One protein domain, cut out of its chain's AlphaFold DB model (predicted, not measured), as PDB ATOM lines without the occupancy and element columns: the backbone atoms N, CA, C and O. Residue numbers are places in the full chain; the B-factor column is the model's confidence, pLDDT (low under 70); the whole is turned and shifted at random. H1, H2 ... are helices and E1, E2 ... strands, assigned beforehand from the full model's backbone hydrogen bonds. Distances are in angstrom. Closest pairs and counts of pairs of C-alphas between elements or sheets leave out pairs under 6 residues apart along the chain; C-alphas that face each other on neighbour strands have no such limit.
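Overview. This is residues 113 to 193 of the 201 residues of an uncharacterized protein of Pseudomonas sp. B10 (UniProt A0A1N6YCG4). Helix H1 stands in the middle, with helix H4 crossing it steeply on one side and a cluster of short parts, H2, H3 and the small hairpin E1 and E2, gathered on the other. H4 lies at one end of the longest direction, and the loop around Ser 151, between H3 and E1, reaches the other end. The printed part has 81 residues, with four named helices and two named strands in the order H1 H2 H3 E1 E2 H4; the sheet, in the order E1 - E2, is antiparallel, and the class is mostly helix. The whole is compact, with a radius of gyration of the C-alphas of 12.3 A, and rounded, spanning 35 by 26 by 21 A.

Along the chain. Find C-alpha 113 at (144.902, 161.933, 107.517); from there H1, residues 113 to 127, runs 21.4 A. Next come two short helices, H2 at residues 132 to 137, 8.7 A, and H3 at residues 142 to 146, 6.2 A. Look for E1 at residues 156 to 158, 6.9 A, and for E2 at residues 164 to 167, 10.5 A, which begins at C-alpha 164, (144.898, 149.783, 89.476). H4, residues 179 to 191, runs 18.7 A and ends at C-alpha 191, (156.246, 143.667, 109.111).

Arrangement. Start at H1, which touches H4 with residues 118 to 123 alone; the closest C-alphas, of Ala 122 and Val 186, are 5.5 A apart. The two helices run the same way at a steep tilt of 58 degrees. H1 and H2 are close but not clearly touching, with the C-alphas of Val 120 and Ile 135 closest at 6.2 A. H2 and H3 only just touch, with 3 pairs of C-alphas within 8 A, and only at the corner by their link; the closest are those of Ile 135 and Val 142, 5.9 A. Between H3 and E1 the closest C-alphas are those of Thr 146 and Leu 156, 5.2 A. E1 and E2 form an antiparallel hairpin, with N 157 and O 166 at 3.0 A and N 166 and O 157 at 2.8 A, within hydrogen-bond range. Look also at residues 130 to 131, a short pairing, antiparallel, with residues 164 to 165 of E2. H4 is apart from H2, H3 and E1. In H1, H2, H3 and H4 every O i to N i+4 pair is within hydrogen-bond range.

Size, cuts and confidence. The two C-alphas farthest apart, of Ser 151 and Ala 191, are 39.1 A apart. The printed part has no cut. The link from E2 to H4, with 11 residues between them, is long. Mean pLDDT of the printed part is 82.1; look for values under 70 at residues 149, 151, 175 to 179, 190, and 192 to 193.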
ATOM      1  N   TRP A 113     144.944 161.988 108.976       86.12
ATOM      2  CA  TRP A 113     144.902 161.933 107.517       86.12
ATOM      3  C   TRP A 113     146.298 161.804 106.888       86.12
ATOM      4  O   TRP A 113     146.482 160.995 105.981       86.12
ATOM      5  N   LYS A 114     147.290 162.571 107.364       82.50
ATOM      6  CA  LYS A 114     148.655 162.548 106.819       82.50
ATOM      7  C   LYS A 114     149.371 161.236 107.146       82.50
ATOM      8  O   LYS A 114     150.084 160.719 106.293       82.50
ATOM      9  N   GLU A 115     149.128 160.657 108.319       85.69
ATOM     10  CA  GLU A 115     149.635 159.323 108.667       85.69
ATOM     11  C   GLU A 115     149.083 158.238 107.735       85.69
ATOM     12  O   GLU A 115     149.848 157.455 107.170       85.69
ATOM     13  N   SER A 116     147.766 158.216 107.512       88.19
ATOM     14  CA  SER A 116     147.158 157.284 106.559       88.19
ATOM     15  C   SER A 116     147.662 157.520 105.130       88.19
ATOM     16  O   SER A 116     147.879 156.560 104.393       88.19
ATOM     17  N   ALA A 117     147.913 158.773 104.733       88.56
ATOM     18  CA  ALA A 117     148.412 159.090 103.396       88.56
ATOM     19  C   ALA A 117     149.830 158.547 103.170       88.56
ATOM     20  O   ALA A 117     150.123 158.010 102.102       88.56
ATOM     21  N   LEU A 118     150.691 158.608 104.191       88.19
ATOM     22  CA  LEU A 118     152.028 158.009 104.141       88.19
ATOM     23  C   LEU A 118     151.968 156.481 103.996       88.19
ATOM     24  O   LEU A 118     152.740 155.917 103.223       88.19
ATOM     25  N   LYS A 119     151.023 155.811 104.670       89.00
ATOM     26  CA  LYS A 119     150.806 154.358 104.518       89.00
ATOM     27  C   LYS A 119     150.356 153.993 103.103       89.00
ATOM     28  O   LYS A 119     150.895 153.060 102.515       89.00
ATOM     29  N   VAL A 120     149.428 154.763 102.533       90.31
ATOM     30  CA  VAL A 120     148.979 154.606 101.138       90.31
ATOM     31  C   VAL A 120     150.160 154.726 100.168       90.31
ATOM     32  O   VAL A 120     150.309 153.886  99.284       90.31
ATOM     33  N   LEU A 121     151.043 155.712 100.360       89.88
ATOM     34  CA  LEU A 121     152.235 155.895  99.518       89.88
ATOM     35  C   LEU A 121     153.255 154.782  99.663       89.88
ATOM     36  O   LEU A 121     153.806 154.316  98.669       89.88
ATOM     37  N   ALA A 122     153.531 154.364 100.894       88.38
ATOM     38  CA  ALA A 122     154.456 153.274 101.146       88.38
ATOM     39  C   ALA A 122     153.940 151.967 100.516       88.38
ATOM     40  O   ALA A 122     154.718 151.231  99.914       88.38
ATOM     41  N   GLN A 123     152.627 151.723 100.548       90.00
ATOM     42  CA  GLN A 123     152.010 150.584  99.871       90.00
ATOM     43  C   GLN A 123     152.073 150.707  98.340       90.00
ATOM     44  O   GLN A 123     152.477 149.751  97.682       90.00
ATOM     45  N   LEU A 124     151.737 151.879  97.786       90.56
ATOM     46  CA  LEU A 124     151.830 152.179  96.352       90.56
ATOM     47  C   LEU A 124     153.241 151.926  95.813       90.56
ATOM     48  O   LEU A 124     153.407 151.200  94.839       90.56
ATOM     49  N   ARG A 125     154.261 152.485  96.469       89.81
ATOM     50  CA  ARG A 125     155.659 152.377  96.031       89.81
ATOM     51  C   ARG A 125     156.230 150.978  96.215       89.81
ATOM     52  O   ARG A 125     157.043 150.554  95.403       89.81
ATOM     53  N   ARG A 126     155.777 150.234  97.231       87.19
ATOM     54  CA  ARG A 126     156.186 148.840  97.438       87.19
ATOM     55  C   ARG A 126     155.708 147.918  96.314       87.19
ATOM     56  O   ARG A 126     156.468 147.060  95.889       87.19
ATOM     57  N   GLN A 127     154.455 148.054  95.877       89.00
ATOM     58  CA  GLN A 127     153.859 147.147  94.880       89.00
ATOM     59  C   GLN A 127     153.842 147.734  93.451       89.00
ATOM     60  O   GLN A 127     153.476 147.041  92.509       89.00
ATOM     61  N   GLY A 128     154.220 149.006  93.277       87.94
ATOM     62  CA  GLY A 128     154.237 149.728  91.996       87.94
ATOM     63  C   GLY A 128     152.867 150.219  91.506       87.94
ATOM     64  O   GLY A 128     152.785 150.945  90.518       87.94
ATOM     65  N   PHE A 129     151.784 149.850  92.189       90.75
ATOM     66  CA  PHE A 129     150.412 150.279  91.906       90.75
ATOM     67  C   PHE A 129     149.600 150.346  93.203       90.75
ATOM     68  O   PHE A 129     150.097 150.010  94.266       90.75
ATOM     69  N   ILE A 130     148.345 150.780  93.176       93.06
ATOM     70  CA  ILE A 130     147.424 150.652  94.311       93.06
ATOM     71  C   ILE A 130     145.985 150.506  93.829       93.06
ATOM     72  O   ILE A 130     145.626 150.987  92.756       93.06
ATOM     73  N   THR A 131     145.147 149.824  94.603       92.69
ATOM     74  CA  THR A 131     143.720 149.663  94.293       92.69
ATOM     75  C   THR A 131     142.849 150.587  95.141       92.69
ATOM     76  O   THR A 131     143.227 151.006  96.235       92.69
ATOM     77  N   ALA A 132     141.634 150.876  94.664       89.56
ATOM     78  CA  ALA A 132     140.662 151.676  95.413       89.56
ATOM     79  C   ALA A 132     140.343 151.076  96.796       89.56
ATOM     80  O   ALA A 132     140.245 151.814  97.775       89.56
ATOM     81  N   ASN A 133     140.252 149.745  96.888       89.69
ATOM     82  CA  ASN A 133     139.990 149.040  98.145       89.69
ATOM     83  C   ASN A 133     141.135 149.220  99.151       89.69
ATOM     84  O   ASN A 133     140.876 149.434 100.330       89.69
ATOM     85  N   GLN A 134     142.387 149.193  98.682       90.69
ATOM     86  CA  GLN A 134     143.560 149.432  99.527       90.69
ATOM     87  C   GLN A 134     143.626 150.885 100.022       90.69
ATOM     88  O   GLN A 134     143.987 151.129 101.165       90.69
ATOM     89  N   ILE A 135     143.243 151.868  99.200       90.19
ATOM     90  CA  ILE A 135     143.160 153.265  99.662       90.19
ATOM     91  C   ILE A 135     142.065 153.403 100.732       90.19
ATOM     92  O   ILE A 135     142.294 153.994 101.789       90.19
ATOM     93  N   ALA A 136     140.892 152.815 100.482       90.00
ATOM     94  CA  ALA A 136     139.762 152.861 101.404       90.00
ATOM     95  C   ALA A 136     140.055 152.160 102.742       90.00
ATOM     96  O   ALA A 136     139.612 152.646 103.781       90.00
ATOM     97  N   SER A 137     140.843 151.075 102.755       90.75
ATOM     98  CA  SER A 137     141.206 150.367 103.994       90.75
ATOM     99  C   SER A 137     142.048 151.208 104.958       90.75
ATOM    100  O   SER A 137     142.047 150.936 106.153       90.75
ATOM    101  N   HIS A 138     142.725 152.257 104.472       87.69
ATOM    102  CA  HIS A 138     143.443 153.225 105.316       87.69
ATOM    103  C   HIS A 138     142.553 154.376 105.821       87.69
ATOM    104  O   HIS A 138     143.049 155.311 106.451       87.69
ATOM    105  N   GLY A 139     141.243 154.333 105.544       85.38
ATOM    106  CA  GLY A 139     140.272 155.332 105.997       85.38
ATOM    107  C   GLY A 139     140.331 156.663 105.240       85.38
ATOM    108  O   GLY A 139     139.825 157.667 105.741       85.38
ATOM    109  N   ILE A 140     140.948 156.702 104.050       88.00
ATOM    110  CA  ILE A 140     141.022 157.909 103.214       88.00
ATOM    111  C   ILE A 140     140.082 157.794 102.011       88.00
ATOM    112  O   ILE A 140     139.941 156.739 101.396       88.00
ATOM    113  N   GLY A 141     139.456 158.915 101.642       87.69
ATOM    114  CA  GLY A 141     138.612 159.006 100.456       87.69
ATOM    115  C   GLY A 141     139.391 158.757  99.161       87.69
ATOM    116  O   GLY A 141     140.276 159.531  98.801       87.69
ATOM    117  N   VAL A 142     139.008 157.712  98.425       88.25
ATOM    118  CA  VAL A 142     139.623 157.310  97.145       88.25
ATOM    119  C   VAL A 142     139.566 158.423  96.095       88.25
ATOM    120  O   VAL A 142     140.495 158.595  95.303       88.25
ATOM    121  N   SER A 143     138.493 159.217  96.093       86.19
ATOM    122  CA  SER A 143     138.316 160.322  95.149       86.19
ATOM    123  C   SER A 143     139.396 161.392  95.289       86.19
ATOM    124  O   SER A 143     139.827 161.928  94.277       86.19
ATOM    125  N   ALA A 144     139.901 161.645  96.501       84.00
ATOM    126  CA  ALA A 144     140.958 162.630  96.731       84.00
ATOM    127  C   ALA A 144     142.280 162.265  96.032       84.00
ATOM    128  O   ALA A 144     143.064 163.150  95.708       84.00
ATOM    129  N   TRP A 145     142.513 160.974  95.788       86.62
ATOM    130  CA  TRP A 145     143.725 160.469  95.138       86.62
ATOM    131  C   TRP A 145     143.555 160.285  93.630       86.62
ATOM    132  O   TRP A 145     144.498 160.471  92.867       86.62
ATOM    133  N   THR A 146     142.356 159.891  93.206       86.31
ATOM    134  CA  THR A 146     142.090 159.392  91.846       86.31
ATOM    135  C   THR A 146     141.349 160.383  90.957       86.31
ATOM    136  O   THR A 146     141.357 160.232  89.737       86.31
ATOM    137  N   GLN A 147     140.676 161.374  91.543       83.94
ATOM    138  CA  GLN A 147     139.947 162.399  90.805       83.94
ATOM    139  C   GLN A 147     140.755 163.692  90.762       83.94
ATOM    140  O   GLN A 147     141.460 164.036  91.706       83.94
ATOM    141  N   ALA A 148     140.612 164.413  89.656       75.38
ATOM    142  CA  ALA A 148     141.104 165.768  89.467       75.38
ATOM    143  C   ALA A 148     140.073 166.757  90.049       75.38
ATOM    144  O   ALA A 148     139.008 166.930  89.450       75.38
ATOM    145  N   PRO A 149     140.296 167.384  91.222       68.88
ATOM    146  CA  PRO A 149     139.376 168.402  91.715       68.88
ATOM    147  C   PRO A 149     139.525 169.686  90.884       68.88
ATOM    148  O   PRO A 149     140.526 170.402  90.978       68.88
ATOM    149  N   GLY A 150     138.505 169.995  90.079       71.75
ATOM    150  CA  GLY A 150     138.477 171.185  89.225       71.75
ATOM    151  C   GLY A 150     139.523 171.117  88.109       71.75
ATOM    152  O   GLY A 150     139.590 170.137  87.379       71.75
ATOM    153  N   SER A 151     140.341 172.164  87.972       65.94
ATOM    154  CA  SER A 151     141.385 172.262  86.935       65.94
ATOM    155  C   SER A 151     142.724 171.619  87.322       65.94
ATOM    156  O   SER A 151     143.692 171.747  86.577       65.94
ATOM    157  N   LYS A 152     142.828 170.986  88.499       75.12
ATOM    158  CA  LYS A 152     144.079 170.366  88.961       75.12
ATOM    159  C   LYS A 152     144.158 168.909  88.509       75.12
ATOM    160  O   LYS A 152     143.157 168.212  88.636       75.12
ATOM    161  N   PRO A 153     145.322 168.423  88.052       79.56
ATOM    162  CA  PRO A 153     145.485 167.016  87.710       79.56
ATOM    163  C   PRO A 153     145.312 166.118  88.945       79.56
ATOM    164  O   PRO A 153     145.585 166.530  90.076       79.56
ATOM    165  N   ALA A 154     144.837 164.890  88.724       85.06
ATOM    166  CA  ALA A 154     144.734 163.877  89.771       85.06
ATOM    167  C   ALA A 154     146.130 163.461  90.262       85.06
ATOM    168  O   ALA A 154     147.094 163.496  89.499       85.06
ATOM    169  N   TRP A 155     146.236 163.041  91.525       88.25
ATOM    170  CA  TRP A 155     147.511 162.587  92.096       88.25
ATOM    171  C   TRP A 155     147.928 161.202  91.595       88.25
ATOM    172  O   TRP A 155     149.122 160.929  91.473       88.25
ATOM    173  N   LEU A 156     146.957 160.340  91.285       90.19
ATOM    174  CA  LEU A 156     147.178 159.017  90.710       90.19
ATOM    175  C   LEU A 156     146.564 158.904  89.310       90.19
ATOM    176  O   LEU A 156     145.458 159.387  89.062       90.19
ATOM    177  N   ALA A 157     147.248 158.190  88.419       88.62
ATOM    178  CA  ALA A 157     146.757 157.842  87.088       88.62
ATOM    179  C   ALA A 157     146.272 156.391  87.054       88.62
ATOM    180  O   ALA A 157     146.687 155.566  87.865       88.62
ATOM    181  N   LYS A 158     145.385 156.059  86.112       89.75
ATOM    182  CA  LYS A 158     144.957 154.669  85.903       89.75
ATOM    183  C   LYS A 158     146.150 153.845  85.410       89.75
ATOM    184  O   LYS A 158     146.814 154.246  84.460       89.75
ATOM    185  N   GLY A 159     146.404 152.713  86.058       86.56
ATOM    186  CA  GLY A 159     147.429 151.759  85.648       86.56
ATOM    187  C   GLY A 159     147.002 150.920  84.441       86.56
ATOM    188  O   GLY A 159     145.878 151.029  83.948       86.56
ATOM    189  N   ALA A 160     147.902 150.044  83.987       83.94
ATOM    190  CA  ALA A 160     147.664 149.164  82.841       83.94
ATOM    191  C   ALA A 160     146.485 148.195  83.059       83.94
ATOM    192  O   ALA A 160     145.772 147.853  82.119       83.94
ATOM    193  N   VAL A 161     146.255 147.773  84.309       86.62
ATOM    194  CA  VAL A 161     145.159 146.869  84.677       86.62
ATOM    195  C   VAL A 161     143.981 147.669  85.224       86.62
ATOM    196  O   VAL A 161     144.140 148.551  86.075       86.62
ATOM    197  N   ARG A 162     142.762 147.338  84.783       85.25
ATOM    198  CA  ARG A 162     141.535 147.976  85.276       85.25
ATOM    199  C   ARG A 162     141.454 147.876  86.804       85.25
ATOM    200  O   ARG A 162     141.513 146.789  87.363       85.25
ATOM    201  N   GLY A 163     141.263 149.018  87.464       85.94
ATOM    202  CA  GLY A 163     141.148 149.101  88.925       85.94
ATOM    203  C   GLY A 163     142.472 149.326  89.662       85.94
ATOM    204  O   GLY A 163     142.454 149.486  90.882       85.94
ATOM    205  N   THR A 164     143.592 149.392  88.935       90.38
ATOM    206  CA  THR A 164     144.898 149.783  89.476       90.38
ATOM    207  C   THR A 164     145.191 151.254  89.203       90.38
ATOM    208  O   THR A 164     144.744 151.820  88.199       90.38
ATOM    209  N   TRP A 165     145.939 151.867  90.110       90.56
ATOM    210  CA  TRP A 165     146.360 153.259  90.058       90.56
ATOM    211  C   TRP A 165     147.867 153.357  90.273       90.56
ATOM    212  O   TRP A 165     148.408 152.632  91.102       90.56
ATOM    213  N   ILE A 166     148.532 154.240  89.536       91.56
ATOM    214  CA  ILE A 166     149.984 154.452  89.572       91.56
ATOM    215  C   ILE A 166     150.313 155.897  89.957       91.56
ATOM    216  O   ILE A 166     149.487 156.799  89.787       91.56
ATOM    217  N   GLU A 167     151.515 156.101  90.497       90.31
ATOM    218  CA  GLU A 167     152.035 157.420  90.878       90.31
ATOM    219  C   GLU A 167     152.182 158.325  89.641       90.31
ATOM    220  O   GLU A 167     152.490 157.858  88.545       90.31
ATOM    221  N   THR A 168     151.941 159.627  89.813       87.12
ATOM    222  CA  THR A 168     152.130 160.651  88.771       87.12
ATOM    223  C   THR A 168     153.092 161.728  89.257       87.12
ATOM    224  O   THR A 168     153.332 161.851  90.457       87.12
ATOM    225  N   GLU A 169     153.577 162.574  88.348       84.31
ATOM    226  CA  GLU A 169     154.404 163.745  88.687       84.31
ATOM    227  C   GLU A 169     153.682 164.751  89.606       84.31
ATOM    228  O   GLU A 169     154.310 165.538  90.310       84.31
ATOM    229  N   HIS A 170     152.347 164.721  89.641       83.25
ATOM    230  CA  HIS A 170     151.531 165.637  90.438       83.25
ATOM    231  C   HIS A 170     151.296 165.162  91.871       83.25
ATOM    232  O   HIS A 170     150.643 165.867  92.651       83.25
ATOM    233  N   LEU A 171     151.793 163.975  92.222       83.06
ATOM    234  CA  LEU A 171     151.720 163.471  93.579       83.06
ATOM    235  C   LEU A 171     152.565 164.369  94.507       83.06
ATOM    236  O   LEU A 171     153.762 164.550  94.271       83.06
ATOM    237  N   PRO A 172     151.982 164.940  95.577       79.62
ATOM    238  CA  PRO A 172     152.753 165.722  96.531       79.62
ATOM    239  C   PRO A 172     153.863 164.882  97.175       79.62
ATOM    240  O   PRO A 172     153.649 163.721  97.525       79.62
ATOM    241  N   ALA A 173     155.028 165.493  97.399       78.12
ATOM    242  CA  ALA A 173     156.171 164.860  98.058       78.12
ATOM    243  C   ALA A 173     155.949 164.720  99.578       78.12
ATOM    244  O   ALA A 173     156.600 165.380 100.391       78.12
ATOM    245  N   PHE A 174     154.968 163.902  99.969       73.31
ATOM    246  CA  PHE A 174     154.637 163.637 101.370       73.31
ATOM    247  C   PHE A 174     155.778 162.922 102.106       73.31
ATOM    248  O   PHE A 174     155.963 163.139 103.296       73.31
ATOM    249  N   ASP A 175     156.564 162.121 101.395       64.88
ATOM    250  CA  ASP A 175     157.769 161.433 101.868       64.88
ATOM    251  C   ASP A 175     158.886 162.386 102.308       64.88
ATOM    252  O   ASP A 175     159.631 162.093 103.239       64.88
ATOM    253  N   LYS A 176     158.973 163.566 101.687       69.31
ATOM    254  CA  LYS A 176     159.948 164.603 102.057       69.31
ATOM    255  C   LYS A 176     159.551 165.382 103.311       69.31
ATOM    256  O   LYS A 176     160.303 166.242 103.762       69.31
ATOM    257  N   GLN A 177     158.370 165.120 103.868       60.09
ATOM    258  CA  GLN A 177     157.848 165.839 105.018       60.09
ATOM    259  C   GLN A 177     157.271 164.873 106.061       60.09
ATOM    260  O   GLN A 177     156.132 164.431 105.887       60.09
ATOM    261  N   PRO A 178     157.805 164.857 107.292       63.56
ATOM    262  CA  PRO A 178     159.094 164.341 107.815       63.56
ATOM    263  C   PRO A 178     159.546 162.937 107.324       63.56
ATOM    264  O   PRO A 178     158.741 162.003 107.355       63.56
ATOM    265  N   PRO A 179     160.838 162.740 106.977       64.94
ATOM    266  CA  PRO A 179     161.354 161.478 106.422       64.94
ATOM    267  C   PRO A 179     161.301 160.292 107.402       64.94
ATOM    268  O   PRO A 179     161.016 159.166 106.991       64.94
ATOM    269  N   ASP A 180     161.490 160.538 108.701       74.44
ATOM    270  CA  ASP A 180     161.529 159.486 109.730       74.44
ATOM    271  C   ASP A 180     160.192 158.740 109.852       74.44
ATOM    272  O   ASP A 180     160.137 157.524 110.034       74.44
ATOM    273  N   VAL A 181     159.085 159.467 109.688       71.44
ATOM    274  CA  VAL A 181     157.736 158.895 109.778       71.44
ATOM    275  C   VAL A 181     157.434 158.042 108.551       71.44
ATOM    276  O   VAL A 181     156.829 156.975 108.666       71.44
ATOM    277  N   TYR A 182     157.884 158.474 107.371       72.50
ATOM    278  CA  TYR A 182     157.751 157.665 106.166       72.50
ATOM    279  C   TYR A 182     158.522 156.343 106.298       72.50
ATOM    280  O   TYR A 182     157.969 155.285 105.992       72.50
ATOM    281  N   ALA A 183     159.744 156.372 106.841       75.88
ATOM    282  CA  ALA A 183     160.524 155.164 107.106       75.88
ATOM    283  C   ALA A 183     159.792 154.192 108.054       75.88
ATOM    284  O   ALA A 183     159.736 152.991 107.788       75.88
ATOM    285  N   LEU A 184     159.153 154.706 109.111       75.69
ATOM    286  CA  LEU A 184     158.360 153.896 110.041       75.69
ATOM    287  C   LEU A 184     157.123 153.273 109.368       75.69
ATOM    288  O   LEU A 184     156.799 152.107 109.609       75.69
ATOM    289  N   ALA A 185     156.451 154.013 108.480       72.31
ATOM    290  CA  ALA A 185     155.328 153.490 107.702       72.31
ATOM    291  C   ALA A 185     155.761 152.345 106.767       72.31
ATOM    292  O   ALA A 185     155.070 151.328 106.680       72.31
ATOM    293  N   VAL A 186     156.926 152.474 106.119       75.62
ATOM    294  CA  VAL A 186     157.521 151.415 105.287       75.62
ATOM    295  C   VAL A 186     157.835 150.172 106.123       75.62
ATOM    296  O   VAL A 186     157.443 149.071 105.738       75.62
ATOM    297  N   GLN A 187     158.466 150.335 107.290       77.38
ATOM    298  CA  GLN A 187     158.780 149.220 108.194       77.38
ATOM    299  C   GLN A 187     157.520 148.503 108.693       77.38
ATOM    300  O   GLN A 187     157.456 147.277 108.682       77.38
ATOM    301  N   THR A 188     156.480 149.254 109.063       75.19
ATOM    302  CA  THR A 188     155.206 148.685 109.535       75.19
ATOM    303  C   THR A 188     154.529 147.854 108.443       75.19
ATOM    304  O   THR A 188     154.019 146.764 108.707       75.19
ATOM    305  N   LEU A 189     154.559 148.330 107.195       70.50
ATOM    306  CA  LEU A 189     154.024 147.583 106.056       70.50
ATOM    307  C   LEU A 189     154.869 146.352 105.726       70.50
ATOM    308  O   LEU A 189     154.304 145.325 105.353       70.50
ATOM    309  N   ALA A 190     156.197 146.432 105.857       69.81
ATOM    310  CA  ALA A 190     157.081 145.280 105.701       69.81
ATOM    311  C   ALA A 190     156.774 144.197 106.750       69.81
ATOM    312  O   ALA A 190     156.611 143.042 106.379       69.81
ATOM    313  N   ALA A 191     156.580 144.581 108.017       71.44
ATOM    314  CA  ALA A 191     156.246 143.667 109.111       71.44
ATOM    315  C   ALA A 191     154.835 143.056 109.009       71.44
ATOM    316  O   ALA A 191     154.608 141.947 109.477       71.44
ATOM    317  N   THR A 192     153.881 143.769 108.400       61.22
ATOM    318  CA  THR A 192     152.499 143.283 108.198       61.22
ATOM    319  C   THR A 192     152.362 142.377 106.967       61.22
ATOM    320  O   THR A 192     151.298 141.805 106.728       61.22
ATOM    321  N   ALA A 193     153.409 142.240 106.151       49.34
ATOM    322  CA  ALA A 193     153.382 141.277 105.061       49.34
ATOM    323  C   ALA A 193     153.310 139.859 105.646       49.34
ATOM    324  O   ALA A 193     154.067 139.571 106.573       49.34
TER     325      ALA A 193